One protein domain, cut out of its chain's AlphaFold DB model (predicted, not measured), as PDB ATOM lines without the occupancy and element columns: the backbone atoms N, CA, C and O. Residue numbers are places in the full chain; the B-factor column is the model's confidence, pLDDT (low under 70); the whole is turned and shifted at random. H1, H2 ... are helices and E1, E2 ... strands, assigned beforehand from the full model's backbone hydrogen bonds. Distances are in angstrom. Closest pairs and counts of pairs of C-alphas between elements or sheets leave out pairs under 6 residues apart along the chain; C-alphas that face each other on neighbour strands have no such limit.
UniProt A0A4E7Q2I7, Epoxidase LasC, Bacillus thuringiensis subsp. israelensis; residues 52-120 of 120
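This is residues 52 to 120 of the 120 residues of the protein "Epoxidase LasC" of Bacillus thuringiensis subsp. israelensis (UniProt A0A4E7Q2I7). A small sheet of three strands has H2 packed across it, with H1 and H4 each meeting H2, while a long loop between H3 and E3 reaches away from the helices and its tip, residues 91 to 96, sticks out. That loop and the tail after H4 lie at the two ends of the longest axis. The 69 printed residues include four named helices and three named strands, in the order E1, H1, H2, E2, H3, E3, H4, a mixed class; the sheet's order is E1, E3, E2, all antiparallel. The whole is only just loose, close to compact, with a radius of gyration of the C-alphas of 13.3 A, and elongated, spanning 41 by 22 by 19 A.

In the sheet, E3, residues 105 to 110, is the inner strand. It pairs in a staggered way: residues 105 to 108 with E2, residues 80 to 83, and residues 108 to 110 with E1, residues 52 to 54. E3 and E2 stand at 145 degrees, with N 80 and O 108 at 2.9 A; E1 and E3 stand at 146 degrees, with N 53 and O 109 at 2.9 A. E1 and E2 are apart. H2, residues 70 to 76, is on the sheet at a height of 9.3 A, over E3 and, only just, E2, with 3 of its C-alphas; it runs across the strands, at 72 degrees to E3 on the local plane. H1, residues 57 to 66, touches H2 about perpendicular, at 73 degrees, the closest C-alphas being those of Glu 64 and Ile 70, 5.9 A apart. E1, H1, H2 and E2 form a split strand-helix-strand unit, two strands running the same way with E3 between them, and its crossover is right-handed. H4, residues 111 to 117, touches H2, with the C-alphas of Leu 74 and Leu 114 closest at 7.2 A; they run opposite ways at a steep tilt of 69.7 degrees, only just short of about perpendicular. H3, residues 84 to 87, only grazes the sheet. In H1, H2 and H4 every O i to N i+4 pair is within hydrogen-bond range; H3 is too short for such a pair.

E1 measures 6.1 A, beginning at C-alpha 52 (181.477, 205.856, 201.900). H1 measures 14.4 A, H2 9.7 A, E2 10.1 A, H3 5.4 A and E3 17.2 A. H4 measures 10.1 A and ends at C-alpha 117 (175.767, 216.503, 191.299).

The C-alphas farthest apart, those of Gly 94 and Lys 120, are 41.7 A apart. The link from H3 to E3 is long, with 17 residues; the other links are tight. The printed part has no cut, and no printed residue is under 70 in pLDDT.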
ATOM      1  N   PRO A  52     180.922 204.513 201.992       78.88
ATOM      2  CA  PRO A  52     181.477 205.856 201.900       78.88
ATOM      3  C   PRO A  52     182.202 206.039 200.570       78.88
ATOM      4  O   PRO A  52     182.987 205.181 200.155       78.88
ATOM      5  N   HIS A  53     181.953 207.161 199.902       86.00
ATOM      6  CA  HIS A  53     182.632 207.492 198.665       86.00
ATOM      7  C   HIS A  53     183.621 208.621 198.929       86.00
ATOM      8  O   HIS A  53     183.275 209.797 198.896       86.00
ATOM      9  N   VAL A  54     184.855 208.235 199.249       86.62
ATOM     10  CA  VAL A  54     185.971 209.172 199.400       86.62
ATOM     11  C   VAL A  54     186.472 209.530 198.005       86.62
ATOM     12  O   VAL A  54     186.811 208.633 197.228       86.62
ATOM     13  N   LEU A  55     186.546 210.821 197.687       88.31
ATOM     14  CA  LEU A  55     187.297 211.273 196.521       88.31
ATOM     15  C   LEU A  55     188.755 211.437 196.929       88.31
ATOM     16  O   LEU A  55     189.068 212.177 197.851       88.31
ATOM     17  N   LEU A  56     189.658 210.718 196.261       90.75
ATOM     18  CA  LEU A  56     191.086 210.969 196.434       90.75
ATOM     19  C   LEU A  56     191.429 212.351 195.881       90.75
ATOM     20  O   LEU A  56     190.822 212.782 194.902       90.75
ATOM     21  N   LYS A  57     192.450 213.011 196.438       91.75
ATOM     22  CA  LYS A  57     192.707 214.426 196.146       91.75
ATOM     23  C   LYS A  57     192.890 214.744 194.659       91.75
ATOM     24  O   LYS A  57     192.373 215.741 194.172       91.75
ATOM     25  N   GLY A  58     193.576 213.871 193.921       93.44
ATOM     26  CA  GLY A  58     193.710 214.023 192.468       93.44
ATOM     27  C   GLY A  58     192.375 213.896 191.726       93.44
ATOM     28  O   GLY A  58     192.141 214.613 190.761       93.44
ATOM     29  N   GLY A  59     191.483 213.024 192.204       92.69
ATOM     30  CA  GLY A  59     190.125 212.891 191.683       92.69
ATOM     31  C   GLY A  59     189.265 214.114 191.988       92.69
ATOM     32  O   GLY A  59     188.577 214.579 191.092       92.69
ATOM     33  N   GLU A  60     189.341 214.670 193.201       93.44
ATOM     34  CA  GLU A  60     188.670 215.939 193.535       93.44
ATOM     35  C   GLU A  60     189.090 217.058 192.582       93.44
ATOM     36  O   GLU A  60     188.234 217.687 191.972       93.44
ATOM     37  N   ASN A  61     190.399 217.251 192.397       94.75
ATOM     38  CA  ASN A  61     190.922 218.298 191.523       94.75
ATOM     39  C   ASN A  61     190.457 218.105 190.068       94.75
ATOM     40  O   ASN A  61     189.986 219.049 189.443       94.75
ATOM     41  N   ALA A  62     190.523 216.875 189.544       95.38
ATOM     42  CA  ALA A  62     190.066 216.578 188.186       95.38
ATOM     43  C   ALA A  62     188.552 216.794 188.011       95.38
ATOM     44  O   ALA A  62     188.092 217.230 186.957       95.38
ATOM     45  N   ILE A  63     187.761 216.479 189.038       95.00
ATOM     46  CA  ILE A  63     186.313 216.694 189.024       95.00
ATOM     47  C   ILE A  63     185.992 218.192 189.077       95.00
ATOM     48  O   ILE A  63     185.104 218.624 188.349       95.00
ATOM     49  N   GLU A  64     186.728 218.977 189.864       95.69
ATOM     50  CA  GLU A  64     186.588 220.437 189.952       95.69
ATOM     51  C   GLU A  64     186.907 221.132 188.616       95.69
ATOM     52  O   GLU A  64     186.207 222.060 188.216       95.69
ATOM     53  N   GLU A  65     187.909 220.647 187.876       95.94
ATOM     54  CA  GLU A  65     188.216 221.138 186.523       95.94
ATOM     55  C   GLU A  65     187.070 220.872 185.531       95.94
ATOM     56  O   GLU A  65     186.762 221.713 184.684       95.94
ATOM     57  N   LEU A  66     186.418 219.708 185.634       95.44
ATOM     58  CA  LEU A  66     185.297 219.338 184.766       95.44
ATOM     59  C   LEU A  66     183.985 220.020 185.174       95.44
ATOM     60  O   LEU A  66     183.182 220.380 184.311       95.44
ATOM     61  N   PHE A  67     183.751 220.185 186.471       95.38
ATOM     62  CA  PHE A  67     182.552 220.776 187.054       95.38
ATOM     63  C   PHE A  67     182.965 221.883 188.029       95.38
ATOM     64  O   PHE A  67     183.101 221.627 189.226       95.38
ATOM     65  N   PRO A  68     183.149 223.120 187.538       95.38
ATOM     66  CA  PRO A  68     183.542 224.228 188.395       95.38
ATOM     67  C   PRO A  68     182.579 224.404 189.573       95.38
ATOM     68  O   PRO A  68     181.362 224.389 189.376       95.38
ATOM     69  N   ASN A  69     183.127 224.608 190.773       95.94
ATOM     70  CA  ASN A  69     182.425 224.788 192.047       95.94
ATOM     71  C   ASN A  69     181.768 223.524 192.638       95.94
ATOM     72  O   ASN A  69     181.133 223.605 193.692       95.94
ATOM     73  N   ILE A  70     181.921 222.346 192.024       95.69
ATOM     74  CA  ILE A  70     181.257 221.119 192.491       95.69
ATOM     75  C   ILE A  70     181.666 220.713 193.909       95.69
ATOM     76  O   ILE A  70     180.836 220.190 194.652       95.69
ATOM     77  N   THR A  71     182.909 220.970 194.325       94.69
ATOM     78  CA  THR A  71     183.352 220.658 195.691       94.69
ATOM     79  C   THR A  71     182.540 221.443 196.722       94.69
ATOM     80  O   THR A  71     182.067 220.861 197.698       94.69
ATOM     81  N   ASN A  72     182.318 222.739 196.486       95.44
ATOM     82  CA  ASN A  72     181.511 223.576 197.376       95.44
ATOM     83  C   ASN A  72     180.046 223.138 197.372       95.44
ATOM     84  O   ASN A  72     179.457 223.002 198.439       95.44
ATOM     85  N   GLU A  73     179.482 222.834 196.201       96.19
ATOM     86  CA  GLU A  73     178.108 222.326 196.099       96.19
ATOM     87  C   GLU A  73     177.922 221.019 196.882       96.19
ATOM     88  O   GLU A  73     176.927 220.832 197.579       96.19
ATOM     89  N   LEU A  74     178.900 220.113 196.806       95.06
ATOM     90  CA  LEU A  74     178.884 218.863 197.558       95.06
ATOM     91  C   LEU A  74     178.957 219.115 199.065       95.06
ATOM     92  O   LEU A  74     178.245 218.446 199.819       95.06
ATOM     93  N   ILE A  75     179.789 220.058 199.514       95.75
ATOM     94  CA  ILE A  75     179.881 220.464 200.925       95.75
ATOM     95  C   ILE A  75     178.545 221.048 201.400       95.75
ATOM     96  O   ILE A  75     178.017 220.601 202.417       95.75
ATOM     97  N   GLU A  76     177.953 221.974 200.643       96.94
ATOM     98  CA  GLU A  76     176.643 222.570 200.940       96.94
ATOM     99  C   GLU A  76     175.525 221.521 200.992       96.94
ATOM    100  O   GLU A  76     174.617 221.608 201.819       96.94
ATOM    101  N   ALA A  77     175.618 220.482 200.160       94.81
ATOM    102  CA  ALA A  77     174.681 219.366 200.146       94.81
ATOM    103  C   ALA A  77     174.935 218.312 201.248       94.81
ATOM    104  O   ALA A  77     174.245 217.291 201.285       94.81
ATOM    105  N   GLY A  78     175.897 218.549 202.149       94.06
ATOM    106  CA  GLY A  78     176.137 217.735 203.344       94.06
ATOM    107  C   GLY A  78     177.368 216.827 203.293       94.06
ATOM    108  O   GLY A  78     177.471 215.911 204.110       94.06
ATOM    109  N   SER A  79     178.296 217.042 202.357       94.62
ATOM    110  CA  SER A  79     179.577 216.322 202.359       94.62
ATOM    111  C   SER A  79     180.447 216.746 203.540       94.62
ATOM    112  O   SER A  79     180.466 217.909 203.941       94.62
ATOM    113  N   ILE A  80     181.206 215.799 204.087       93.38
ATOM    114  CA  ILE A  80     182.051 216.021 205.264       93.38
ATOM    115  C   ILE A  80     183.493 216.237 204.821       93.38
ATOM    116  O   ILE A  80     184.071 215.390 204.138       93.38
ATOM    117  N   ILE A  81     184.097 217.336 205.266       93.38
ATOM    118  CA  ILE A  81     185.527 217.594 205.095       93.38
ATOM    119  C   ILE A  81     186.287 216.856 206.199       93.38
ATOM    120  O   ILE A  81     185.988 217.018 207.382       93.38
ATOM    121  N   ASN A  82     187.284 216.060 205.827       92.00
ATOM    122  CA  ASN A  82     188.169 215.368 206.763       92.00
ATOM    123  C   ASN A  82     189.634 215.685 206.461       92.00
ATOM    124  O   ASN A  82     190.009 215.945 205.316       92.00
ATOM    125  N   ASN A  83     190.466 215.619 207.497       94.12
ATOM    126  CA  ASN A  83     191.910 215.566 207.355       94.12
ATOM    127  C   ASN A  83     192.307 214.099 207.166       94.12
ATOM    128  O   ASN A  83     192.313 213.326 208.122       94.12
ATOM    129  N   PHE A  84     192.636 213.698 205.945       92.00
ATOM    130  CA  PHE A  84     192.807 212.284 205.609       92.00
ATOM    131  C   PHE A  84     193.919 211.597 206.401       92.00
ATOM    132  O   PHE A  84     193.803 210.431 206.758       92.00
ATOM    133  N   THR A  85     194.990 212.326 206.707       94.00
ATOM    134  CA  THR A  85     196.136 211.814 207.468       94.00
ATOM    135  C   THR A  85     195.838 211.628 208.956       94.00
ATOM    136  O   THR A  85     196.497 210.819 209.608       94.00
ATOM    137  N   ARG A  86     194.844 212.346 209.497       95.06
ATOM    138  CA  ARG A  86     194.449 212.284 210.911       95.06
ATOM    139  C   ARG A  86     193.226 211.395 211.128       95.06
ATOM    140  O   ARG A  86     193.205 210.602 212.064       95.06
ATOM    141  N   ASP A  87     192.211 211.561 210.285       92.69
ATOM    142  CA  ASP A  87     190.858 211.050 210.509       92.69
ATOM    143  C   ASP A  87     190.647 209.649 209.912       92.69
ATOM    144  O   ASP A  87     189.795 208.897 210.391       92.69
ATOM    145  N   LEU A  88     191.427 209.258 208.893       90.50
ATOM    146  CA  LEU A  88     191.323 207.934 208.280       90.50
ATOM    147  C   LEU A  88     192.244 206.915 208.958       90.50
ATOM    148  O   LEU A  88     193.460 207.081 209.041       90.50
ATOM    149  N   LYS A  89     191.669 205.774 209.339       92.12
ATOM    150  CA  LYS A  89     192.444 204.599 209.748       92.12
ATOM    151  C   LYS A  89     192.879 203.813 208.513       92.12
ATOM    152  O   LYS A  89     192.069 203.125 207.896       92.12
ATOM    153  N   TRP A  90     194.162 203.891 208.168       92.56
ATOM    154  CA  TRP A  90     194.728 203.208 207.004       92.56
ATOM    155  C   TRP A  90     195.499 201.955 207.421       92.56
ATOM    156  O   TRP A  90     196.518 202.046 208.109       92.56
ATOM    157  N   HIS A  91     195.037 200.785 206.978       95.12
ATOM    158  CA  HIS A  91     195.745 199.519 207.158       95.12
ATOM    159  C   HIS A  91     196.267 199.016 205.816       95.12
ATOM    160  O   HIS A  91     195.492 198.687 204.919       95.12
ATOM    161  N   GLN A  92     197.587 198.932 205.673       95.94
ATOM    162  CA  GLN A  92     198.217 198.490 204.433       95.94
ATOM    163  C   GLN A  92     199.557 197.830 204.734       95.94
ATOM    164  O   GLN A  92     200.305 198.301 205.591       95.94
ATOM    165  N   PHE A  93     199.863 196.753 204.006       96.12
ATOM    166  CA  PHE A  93     201.074 195.947 204.202       96.12
ATOM    167  C   PHE A  93     201.203 195.391 205.632       96.12
ATOM    168  O   PHE A  93     202.282 195.385 206.209       96.12
ATOM    169  N   GLY A  94     200.079 194.956 206.216       97.31
ATOM    170  CA  GLY A  94     200.045 194.342 207.549       97.31
ATOM    171  C   GLY A  94     200.238 195.311 208.717       97.31
ATOM    172  O   GLY A  94     200.405 194.860 209.846       97.31
ATOM    173  N   LEU A  95     200.237 196.622 208.462       97.50
ATOM    174  CA  LEU A  95     200.469 197.640 209.480       97.50
ATOM    175  C   LEU A  95     199.401 198.732 209.423       97.50
ATOM    176  O   LEU A  95     199.013 199.201 208.347       97.50
ATOM    177  N   TRP A  96     198.988 199.187 210.604       97.25
ATOM    178  CA  TRP A  96     198.259 200.441 210.763       97.25
ATOM    179  C   TRP A  96     199.220 201.613 210.590       97.25
ATOM    180  O   TRP A  96     200.289 201.647 211.200       97.25
ATOM    181  N   LYS A  97     198.847 202.580 209.752       94.94
ATOM    182  CA  LYS A  97     199.602 203.828 209.624       94.94
ATOM    183  C   LYS A  97     199.306 204.727 210.820       94.94
ATOM    184  O   LYS A  97     198.162 204.812 211.265       94.94
ATOM    185  N   GLN A  98     200.346 205.373 211.344       94.81
ATOM    186  CA  GLN A  98     200.204 206.315 212.447       94.81
ATOM    187  C   GLN A  98     199.486 207.578 211.949       94.81
ATOM    188  O   GLN A  98     199.928 208.154 210.952       94.81
ATOM    189  N   PRO A  99     198.402 208.014 212.614       95.31
ATOM    190  CA  PRO A  99     197.714 209.237 212.237       95.31
ATOM    191  C   PRO A  99     198.569 210.464 212.569       95.31
ATOM    192  O   PRO A  99     199.264 210.497 213.589       95.31
ATOM    193  N   PHE A 100     198.488 211.488 211.725       95.56
ATOM    194  CA  PHE A 100     199.130 212.784 211.938       95.56
ATOM    195  C   PHE A 100     198.330 213.904 211.267       95.56
ATOM    196  O   PHE A 100     197.512 213.659 210.384       95.56
ATOM    197  N   ILE A 101     198.559 215.149 211.684       96.69
ATOM    198  CA  ILE A 101     197.915 216.316 211.072       96.69
ATOM    199  C   ILE A 101     198.751 216.747 209.866       96.69
ATOM    200  O   ILE A 101     199.757 217.433 210.018       96.69
ATOM    201  N   GLY A 102     198.360 216.296 208.679       94.75
ATOM    202  CA  GLY A 102     198.918 216.729 207.400       94.75
ATOM    203  C   GLY A 102     198.017 217.739 206.687       94.75
ATOM    204  O   GLY A 102     196.998 218.174 207.217       94.75
ATOM    205  N   GLU A 103     198.375 218.088 205.456       94.38
ATOM    206  CA  GLU A 103     197.663 219.104 204.661       94.38
ATOM    207  C   GLU A 103     196.595 218.515 203.725       94.38
ATOM    208  O   GLU A 103     195.833 219.246 203.091       94.38
ATOM    209  N   VAL A 104     196.502 217.184 203.646       92.62
ATOM    210  CA  VAL A 104     195.567 216.500 202.746       92.62
ATOM    211  C   VAL A 104     194.163 216.511 203.345       92.62
ATOM    212  O   VAL A 104     193.810 215.668 204.174       92.62
ATOM    213  N   HIS A 105     193.359 217.464 202.885       92.44
ATOM    214  CA  HIS A 105     191.936 217.558 203.186       92.44
ATOM    215  C   HIS A 105     191.119 217.043 202.006       92.44
ATOM    216  O   HIS A 105     191.399 217.400 200.857       92.44
ATOM    217  N   MET A 106     190.131 216.203 202.305       91.25
ATOM    218  CA  MET A 106     189.254 215.587 201.309       91.25
ATOM    219  C   MET A 106     187.800 215.626 201.765       91.25
ATOM    220  O   MET A 106     187.517 215.673 202.966       91.25
ATOM    221  N   ILE A 107     186.883 215.588 200.807       93.44
ATOM    222  CA  ILE A 107     185.446 215.491 201.035       93.44
ATOM    223  C   ILE A 107     184.984 214.033 200.986       93.44
ATOM    224  O   ILE A 107     185.522 213.179 200.273       93.44
ATOM    225  N   GLN A 108     183.985 213.739 201.810       91.62
ATOM    226  CA  GLN A 108     183.318 212.449 201.867       91.62
ATOM    227  C   GLN A 108     181.821 212.623 201.709       91.62
ATOM    228  O   GLN A 108     181.198 213.450 202.375       91.62
ATOM    229  N   GLN A 109     181.244 211.767 200.874       92.69
ATOM    230  CA  GLN A 109     179.828 211.778 200.562       92.69
ATOM    231  C   GLN A 109     179.323 210.373 200.264       92.69
ATOM    232  O   GLN A 109     180.088 209.433 200.031       92.69
ATOM    233  N   SER A 110     178.001 210.230 200.231       90.50
ATOM    234  CA  SER A 110     177.393 209.047 199.641       90.50
ATOM    235  C   SER A 110     177.595 209.066 198.125       90.50
ATOM    236  O   SER A 110     177.633 210.120 197.483       90.50
ATOM    237  N   ARG A 111     177.705 207.886 197.515       89.94
ATOM    238  CA  ARG A 111     177.799 207.787 196.058       89.94
ATOM    239  C   ARG A 111     176.585 208.394 195.331       89.94
ATOM    240  O   ARG A 111     176.822 209.080 194.338       89.94
ATOM    241  N   PRO A 112     175.327 208.209 195.790       90.00
ATOM    242  CA  PRO A 112     174.185 208.904 195.199       90.00
ATOM    243  C   PRO A 112     174.335 210.429 195.218       90.00
ATOM    244  O   PRO A 112     174.047 211.062 194.209       90.00
ATOM    245  N   LEU A 113     174.861 211.016 196.305       90.81
ATOM    246  CA  LEU A 113     175.074 212.466 196.374       90.81
ATOM    247  C   LEU A 113     176.045 212.944 195.288       90.81
ATOM    248  O   LEU A 113     175.724 213.885 194.564       90.81
ATOM    249  N   LEU A 114     177.188 212.266 195.125       91.75
ATOM    250  CA  LEU A 114     178.130 212.587 194.048       91.75
ATOM    251  C   LEU A 114     177.481 212.408 192.672       91.75
ATOM    252  O   LEU A 114     177.526 213.308 191.839       91.75
ATOM    253  N   GLU A 115     176.863 211.248 192.434       90.69
ATOM    254  CA  GLU A 115     176.269 210.907 191.142       90.69
ATOM    255  C   GLU A 115     175.100 211.822 190.743       90.69
ATOM    256  O   GLU A 115     174.830 211.939 189.545       90.69
ATOM    257  N   TRP A 116     174.406 212.430 191.708       90.75
ATOM    258  CA  TRP A 116     173.398 213.470 191.491       90.75
ATOM    259  C   TRP A 116     174.032 214.781 191.013       90.75
ATOM    260  O   TRP A 116     173.568 215.356 190.032       90.75
ATOM    261  N   HIS A 117     175.120 215.229 191.643       92.38
ATOM    262  CA  HIS A 117     175.767 216.503 191.299       92.38
ATOM    263  C   HIS A 117     176.472 216.476 189.936       92.38
ATOM    264  O   HIS A 117     176.504 217.492 189.250       92.38
ATOM    265  N   ILE A 118     176.951 215.308 189.492       92.12
ATOM    266  CA  ILE A 118     177.592 215.135 188.172       92.12
ATOM    267  C   ILE A 118     176.604 214.794 187.039       92.12
ATOM    268  O   ILE A 118     177.024 214.355 185.970       92.12
ATOM    269  N   GLN A 119     175.291 214.911 187.269       86.62
ATOM    270  CA  GLN A 119     174.263 214.772 186.219       86.62
ATOM    271  C   GLN A 119     173.916 216.090 185.511       86.62
ATOM    272  O   GLN A 119     173.036 216.087 184.653       86.62
ATOM    273  N   LYS A 120     174.573 217.189 185.889       73.81
ATOM    274  CA  LYS A 120     174.390 218.519 185.299       73.81
ATOM    275  C   LYS A 120     174.963 218.628 183.888       73.81
ATOM    276  O   LYS A 120     176.023 218.014 183.630       73.81
TER     277      LYS A 120